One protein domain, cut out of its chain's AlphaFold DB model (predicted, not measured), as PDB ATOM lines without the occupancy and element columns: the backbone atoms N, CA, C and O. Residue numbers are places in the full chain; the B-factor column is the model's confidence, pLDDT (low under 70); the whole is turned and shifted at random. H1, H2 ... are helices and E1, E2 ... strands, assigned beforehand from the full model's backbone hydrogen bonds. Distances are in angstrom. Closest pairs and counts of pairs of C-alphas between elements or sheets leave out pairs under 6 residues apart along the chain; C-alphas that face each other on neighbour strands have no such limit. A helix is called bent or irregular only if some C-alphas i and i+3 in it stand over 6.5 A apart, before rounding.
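What this domain is: This is residues 12 to 59 of the 299 residues of an uncharacterized protein of Burkholderia sp. NRF60-BP8 (UniProt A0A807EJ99). A small antiparallel sheet, E2, E1, E3 in order, has the long helix H1 over one face, along the strands; the short H2 lies beyond one end of the sheet. The 48 printed residues include, along the chain, E1, E2, H1, H2 and E3, a mixed class. The whole is compact, radius of gyration of the C-alphas 10.0 A, and flat, 30 by 21 by 11 A.

Where its parts are: E1 is residues 14 to 17, from C-alpha 14 at (-32.858, -31.296, -19.056), 9.6 A long; E2 is residues 23 to 28, 11.8 A; E3 is residues 52 to 55, 10.0 A, ending with C-alpha 55 at (-28.946, -30.501, -21.022). H1 is 30 to 43, 19.9 A. H2 is 45 to 50, 10.1 A, irregular: C-alphas 46 and 49 are 9.2 A apart.

How they stand to each other: Within hydrogen-bond range are N 14 and O 28, 2.8 A, in the hairpin E1 and E2, and N 15 and O 54, 2.8 A, between E1 and E3. E2, H1 H2, E3 is a split strand-helix-strand unit, two strands that run the same way in one sheet with helices between them along the chain and E1 between them in the sheet, and its crossover is right-handed. H1 is on the sheet, height 8.8 A; its closest C-alphas to E1 are Arg 30 and Trp 14, 5.6 A. H1, with residues 40 to 41 alone, touches H2 only at the corner, C-alphas of Met 41 and Tyr 47 closest at 5.7 A. Every O i to N i+4 pair is within range in H1, but 0 of 2 in H2, where 2 of 3 O i to N i+3 pairs are.

The domain as a whole: The printed part has no cut, and its four links between elements are tight. The farthest C-alphas, Pro 45 and Lys 59, are 30.9 A apart. Residues 47 to 49 have pLDDT under 70.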
ATOM      1  N   THR A  12     -31.099 -24.827 -13.942       78.44
ATOM      2  CA  THR A  12     -30.473 -25.829 -14.807       78.44
ATOM      3  C   THR A  12     -31.353 -27.067 -14.844       78.44
ATOM      4  O   THR A  12     -31.902 -27.452 -13.813       78.44
ATOM      5  N   GLY A  13     -31.452 -27.729 -15.991       85.62
ATOM      6  CA  GLY A  13     -32.230 -28.958 -16.118       85.62
ATOM      7  C   GLY A  13     -31.961 -29.672 -17.432       85.62
ATOM      8  O   GLY A  13     -30.933 -29.447 -18.075       85.62
ATOM      9  N   TRP A  14     -32.877 -30.552 -17.805       88.19
ATOM     10  CA  TRP A  14     -32.858 -31.296 -19.056       88.19
ATOM     11  C   TRP A  14     -34.020 -30.857 -19.946       88.19
ATOM     12  O   TRP A  14     -35.089 -30.494 -19.453       88.19
ATOM     13  N   SER A  15     -33.784 -30.883 -21.254       89.00
ATOM     14  CA  SER A  15     -34.765 -30.610 -22.299       89.00
ATOM     15  C   SER A  15     -34.990 -31.859 -23.141       89.00
ATOM     16  O   SER A  15     -34.036 -32.575 -23.452       89.00
ATOM     17  N   VAL A  16     -36.232 -32.085 -23.565       87.31
ATOM     18  CA  VAL A  16     -36.558 -33.034 -24.639       87.31
ATOM     19  C   VAL A  16     -36.620 -32.248 -25.942       87.31
ATOM     20  O   VAL A  16     -37.397 -31.301 -26.057       87.31
ATOM     21  N   VAL A  17     -35.797 -32.630 -26.913       86.94
ATOM     22  CA  VAL A  17     -35.633 -31.935 -28.193       86.94
ATOM     23  C   VAL A  17     -35.920 -32.905 -29.331       86.94
ATOM     24  O   VAL A  17     -35.488 -34.058 -29.288       86.94
ATOM     25  N   ASP A  18     -36.655 -32.466 -30.345       84.75
ATOM     26  CA  ASP A  18     -36.872 -33.269 -31.549       84.75
ATOM     27  C   ASP A  18     -35.679 -33.212 -32.527       84.75
ATOM     28  O   ASP A  18     -34.724 -32.452 -32.349       84.75
ATOM     29  N   LYS A  19     -35.730 -34.014 -33.601       80.38
ATOM     30  CA  LYS A  19     -34.683 -34.032 -34.645       80.38
ATOM     31  C   LYS A  19     -34.492 -32.688 -35.360       80.38
ATOM     32  O   LYS A  19     -33.469 -32.500 -36.009       80.38
ATOM     33  N   GLN A  20     -35.473 -31.792 -35.291       78.94
ATOM     34  CA  GLN A  20     -35.446 -30.473 -35.926       78.94
ATOM     35  C   GLN A  20     -34.903 -29.395 -34.973       78.94
ATOM     36  O   GLN A  20     -34.766 -28.241 -35.371       78.94
ATOM     37  N   GLY A  21     -34.550 -29.766 -33.737       77.00
ATOM     38  CA  GLY A  21     -34.007 -28.858 -32.731       77.00
ATOM     39  C   GLY A  21     -35.071 -28.138 -31.901       77.00
ATOM     40  O   GLY A  21     -34.724 -27.245 -31.130       77.00
ATOM     41  N   LYS A  22     -36.353 -28.501 -32.024       82.69
ATOM     42  CA  LYS A  22     -37.433 -27.888 -31.247       82.69
ATOM     43  C   LYS A  22     -37.486 -28.486 -29.842       82.69
ATOM     44  O   LYS A  22     -37.650 -29.695 -29.680       82.69
ATOM     45  N   GLU A  23     -37.390 -27.633 -28.823       83.12
ATOM     46  CA  GLU A  23     -37.600 -28.035 -27.429       83.12
ATOM     47  C   GLU A  23     -39.096 -28.255 -27.156       83.12
ATOM     48  O   GLU A  23     -39.915 -27.354 -27.347       83.12
ATOM     49  N   LEU A  24     -39.456 -29.453 -26.699       82.38
ATOM     50  CA  LEU A  24     -40.824 -29.808 -26.302       82.38
ATOM     51  C   LEU A  24     -41.062 -29.549 -24.812       82.38
ATOM     52  O   LEU A  24     -42.141 -29.121 -24.412       82.38
ATOM     53  N   CYS A  25     -40.030 -29.761 -23.998       82.31
ATOM     54  CA  CYS A  25     -39.962 -29.317 -22.612       82.31
ATOM     55  C   CYS A  25     -38.510 -28.973 -22.270       82.31
ATOM     56  O   CYS A  25     -37.588 -29.522 -22.877       82.31
ATOM     57  N   SER A  26     -38.297 -28.060 -21.322       85.50
ATOM     58  CA  SER A  26     -36.963 -27.649 -20.875       85.50
ATOM     59  C   SER A  26     -36.936 -27.334 -19.385       85.50
ATOM     60  O   SER A  26     -37.970 -27.066 -18.772       85.50
ATOM     61  N   LEU A  27     -35.735 -27.375 -18.799       81.88
ATOM     62  CA  LEU A  27     -35.473 -27.059 -17.390       81.88
ATOM     63  C   LEU A  27     -36.204 -27.973 -16.393       81.88
ATOM     64  O   LEU A  27     -36.518 -27.551 -15.279       81.88
ATOM     65  N   VAL A  28     -36.432 -29.233 -16.773       80.88
ATOM     66  CA  VAL A  28     -37.019 -30.261 -15.901       80.88
ATOM     67  C   VAL A  28     -35.947 -31.221 -15.361       80.88
ATOM     68  O   VAL A  28     -34.860 -31.326 -15.941       80.88
ATOM     69  N   PRO A  29     -36.202 -31.934 -14.247       86.06
ATOM     70  CA  PRO A  29     -35.334 -33.021 -13.799       86.06
ATOM     71  C   PRO A  29     -35.163 -34.093 -14.878       86.06
ATOM     72  O   PRO A  29     -36.034 -34.282 -15.727       86.06
ATOM     73  N   ARG A  30     -34.046 -34.832 -14.830       82.12
ATOM     74  CA  ARG A  30     -33.737 -35.845 -15.850       82.12
ATOM     75  C   ARG A  30     -34.831 -36.906 -15.968       82.12
ATOM     76  O   ARG A  30     -35.255 -37.193 -17.079       82.12
ATOM     77  N   SER A  31     -35.304 -37.418 -14.834       83.81
ATOM     78  CA  SER A  31     -36.384 -38.409 -14.778       83.81
ATOM     79  C   SER A  31     -37.650 -37.906 -15.469       83.81
ATOM     80  O   SER A  31     -38.195 -38.589 -16.323       83.81
ATOM     81  N   THR A  32     -38.049 -36.662 -15.195       81.19
ATOM     82  CA  THR A  32     -39.206 -36.034 -15.842       81.19
ATOM     83  C   THR A  32     -39.000 -35.865 -17.348       81.19
ATOM     84  O   THR A  32     -39.939 -36.056 -18.111       81.19
ATOM     85  N   ALA A  33     -37.786 -35.540 -17.809       84.31
ATOM     86  CA  ALA A  33     -37.488 -35.489 -19.242       84.31
ATOM     87  C   ALA A  33     -37.582 -36.876 -19.906       84.31
ATOM     88  O   ALA A  33     -38.097 -36.979 -21.019       84.31
ATOM     89  N   ASP A  34     -37.115 -37.935 -19.237       84.06
ATOM     90  CA  ASP A  34     -37.231 -39.315 -19.725       84.06
ATOM     91  C   ASP A  34     -38.716 -39.748 -19.802       84.06
ATOM     92  O   ASP A  34     -39.147 -40.268 -20.836       84.06
ATOM     93  N   ASP A  35     -39.524 -39.426 -18.784       84.62
ATOM     94  CA  ASP A  35     -40.972 -39.691 -18.763       84.62
ATOM     95  C   ASP A  35     -41.714 -38.916 -19.862       84.62
ATOM     96  O   ASP A  35     -42.524 -39.480 -20.601       84.62
ATOM     97  N   MET A  36     -41.408 -37.623 -20.025       83.50
ATOM     98  CA  MET A  36     -42.018 -36.795 -21.067       83.50
ATOM     99  C   MET A  36     -41.620 -37.261 -22.465       83.50
ATOM    100  O   MET A  36     -42.463 -37.279 -23.359       83.50
ATOM    101  N   LYS A  37     -40.366 -37.683 -22.671       83.94
ATOM    102  CA  LYS A  37     -39.943 -38.293 -23.935       83.94
ATOM    103  C   LYS A  37     -40.789 -39.525 -24.244       83.94
ATOM    104  O   LYS A  37     -41.282 -39.644 -25.363       83.94
ATOM    105  N   TRP A  38     -40.974 -40.418 -23.273       84.06
ATOM    106  CA  TRP A  38     -41.785 -41.618 -23.468       84.06
ATOM    107  C   TRP A  38     -43.246 -41.273 -23.772       84.06
ATOM    108  O   TRP A  38     -43.806 -41.784 -24.741       84.06
ATOM    109  N   PHE A  39     -43.827 -40.329 -23.028       84.06
ATOM    110  CA  PHE A  39     -45.177 -39.824 -23.277       84.06
ATOM    111  C   PHE A  39     -45.333 -39.259 -24.697       84.06
ATOM    112  O   PHE A  39     -46.239 -39.669 -25.420       84.06
ATOM    113  N   TYR A  40     -44.426 -38.381 -25.142       82.50
ATOM    114  CA  TYR A  40     -44.498 -37.790 -26.483       82.50
ATOM    115  C   TYR A  40     -44.339 -38.828 -27.598       82.50
ATOM    116  O   TYR A  40     -45.021 -38.725 -28.620       82.50
ATOM    117  N   MET A  41     -43.491 -39.844 -27.392       81.81
ATOM    118  CA  MET A  41     -43.344 -40.971 -28.319       81.81
ATOM    119  C   MET A  41     -44.631 -41.797 -28.432       81.81
ATOM    120  O   MET A  41     -44.966 -42.249 -29.525       81.81
ATOM    121  N   GLN A  42     -45.363 -41.986 -27.331       80.69
ATOM    122  CA  GLN A  42     -46.640 -42.702 -27.340       80.69
ATOM    123  C   GLN A  42     -47.779 -41.882 -27.938       80.69
ATOM    124  O   GLN A  42     -48.590 -42.411 -28.693       80.69
ATOM    125  N   SER A  43     -47.848 -40.593 -27.602       78.12
ATOM    126  CA  SER A  43     -48.955 -39.729 -28.013       78.12
ATOM    127  C   SER A  43     -48.896 -39.342 -29.490       78.12
ATOM    128  O   SER A  43     -49.918 -38.984 -30.067       78.12
ATOM    129  N   ASN A  44     -47.710 -39.373 -30.107       77.62
ATOM    130  CA  ASN A  44     -47.552 -39.014 -31.509       77.62
ATOM    131  C   ASN A  44     -46.504 -39.907 -32.211       77.62
ATOM    132  O   ASN A  44     -45.299 -39.712 -32.017       77.62
ATOM    133  N   PRO A  45     -46.944 -40.830 -33.093       75.00
ATOM    134  CA  PRO A  45     -46.062 -41.742 -33.824       75.00
ATOM    135  C   PRO A  45     -45.002 -41.043 -34.685       75.00
ATOM    136  O   PRO A  45     -43.960 -41.635 -34.965       75.00
ATOM    137  N   ALA A  46     -45.235 -39.788 -35.093       74.75
ATOM    138  CA  ALA A  46     -44.308 -39.023 -35.926       74.75
ATOM    139  C   ALA A  46     -42.967 -38.735 -35.228       74.75
ATOM    140  O   ALA A  46     -41.952 -38.555 -35.902       74.75
ATOM    141  N   TYR A  47     -42.939 -38.715 -33.890       69.88
ATOM    142  CA  TYR A  47     -41.704 -38.490 -33.144       69.88
ATOM    143  C   TYR A  47     -40.811 -39.733 -33.072       69.88
ATOM    144  O   TYR A  47     -39.594 -39.573 -32.976       69.88
ATOM    145  N   GLY A  48     -41.366 -40.949 -33.193       67.69
ATOM    146  CA  GLY A  48     -40.626 -42.221 -33.198       67.69
ATOM    147  C   GLY A  48     -39.468 -42.274 -32.185       67.69
ATOM    148  O   GLY A  48     -39.546 -41.705 -31.104       67.69
ATOM    149  N   ASN A  49     -38.331 -42.874 -32.559       68.31
ATOM    150  CA  ASN A  49     -37.083 -42.809 -31.771       68.31
ATOM    151  C   ASN A  49     -36.311 -41.480 -31.950       68.31
ATOM    152  O   ASN A  49     -35.105 -41.424 -31.726       68.31
ATOM    153  N   GLY A  50     -36.967 -40.423 -32.433       75.00
ATOM    154  CA  GLY A  50     -36.341 -39.170 -32.857       75.00
ATOM    155  C   GLY A  50     -36.196 -38.093 -31.789       75.00
ATOM    156  O   GLY A  50     -35.675 -37.029 -32.100       75.00
ATOM    157  N   LEU A  51     -36.650 -38.344 -30.562       82.81
ATOM    158  CA  LEU A  51     -36.497 -37.403 -29.455       82.81
ATOM    159  C   LEU A  51     -35.173 -37.633 -28.722       82.81
ATOM    160  O   LEU A  51     -34.864 -38.747 -28.283       82.81
ATOM    161  N   GLU A  52     -34.412 -36.567 -28.528       86.12
ATOM    162  CA  GLU A  52     -33.159 -36.555 -27.781       86.12
ATOM    163  C   GLU A  52     -33.332 -35.776 -26.481       86.12
ATOM    164  O   GLU A  52     -34.022 -34.761 -26.436       86.12
ATOM    165  N   ILE A  53     -32.686 -36.241 -25.413       86.31
ATOM    166  CA  ILE A  53     -32.686 -35.523 -24.138       86.31
ATOM    167  C   ILE A  53     -31.332 -34.858 -23.977       86.31
ATOM    168  O   ILE A  53     -30.310 -35.538 -23.854       86.31
ATOM    169  N   LYS A  54     -31.340 -33.529 -23.979       87.50
ATOM    170  CA  LYS A  54     -30.146 -32.686 -23.886       87.50
ATOM    171  C   LYS A  54     -30.184 -31.872 -22.608       87.50
ATOM    172  O   LYS A  54     -31.235 -31.686 -22.001       87.50
ATOM    173  N   ARG A  55     -29.019 -31.415 -22.161       84.81
ATOM    174  CA  ARG A  55     -28.946 -30.501 -21.022       84.81
ATOM    175  C   ARG A  55     -29.474 -29.139 -21.473       84.81
ATOM    176  O   ARG A  55     -29.018 -28.636 -22.494       84.81
ATOM    177  N   SER A  56     -30.441 -28.587 -20.746       83.75
ATOM    178  CA  SER A  56     -31.010 -27.274 -21.049       83.75
ATOM    179  C   SER A  56     -29.973 -26.181 -20.823       83.75
ATOM    180  O   SER A  56     -29.179 -26.261 -19.879       83.75
ATOM    181  N   GLU A  57     -30.032 -25.129 -21.633       79.62
ATOM    182  CA  GLU A  57     -29.279 -23.909 -21.361       79.62
ATOM    183  C   GLU A  57     -29.758 -23.276 -20.041       79.62
ATOM    184  O   GLU A  57     -30.972 -23.179 -19.819       79.62
ATOM    185  N   PRO A  58     -28.843 -22.871 -19.138       75.25
ATOM    186  CA  PRO A  58     -29.218 -22.247 -17.876       75.25
ATOM    187  C   PRO A  58     -30.021 -20.961 -18.110       75.25
ATOM    188  O   PRO A  58     -29.576 -20.080 -18.844       75.25
ATOM    189  N   LYS A  59     -31.190 -20.829 -17.473       74.00
ATOM    190  CA  LYS A  59     -31.995 -19.592 -17.518       74.00
ATOM    191  C   LYS A  59     -32.098 -18.963 -16.130       74.00
ATOM    192  O   LYS A  59     -32.225 -19.701 -15.151       74.00
TER     193      LYS A  59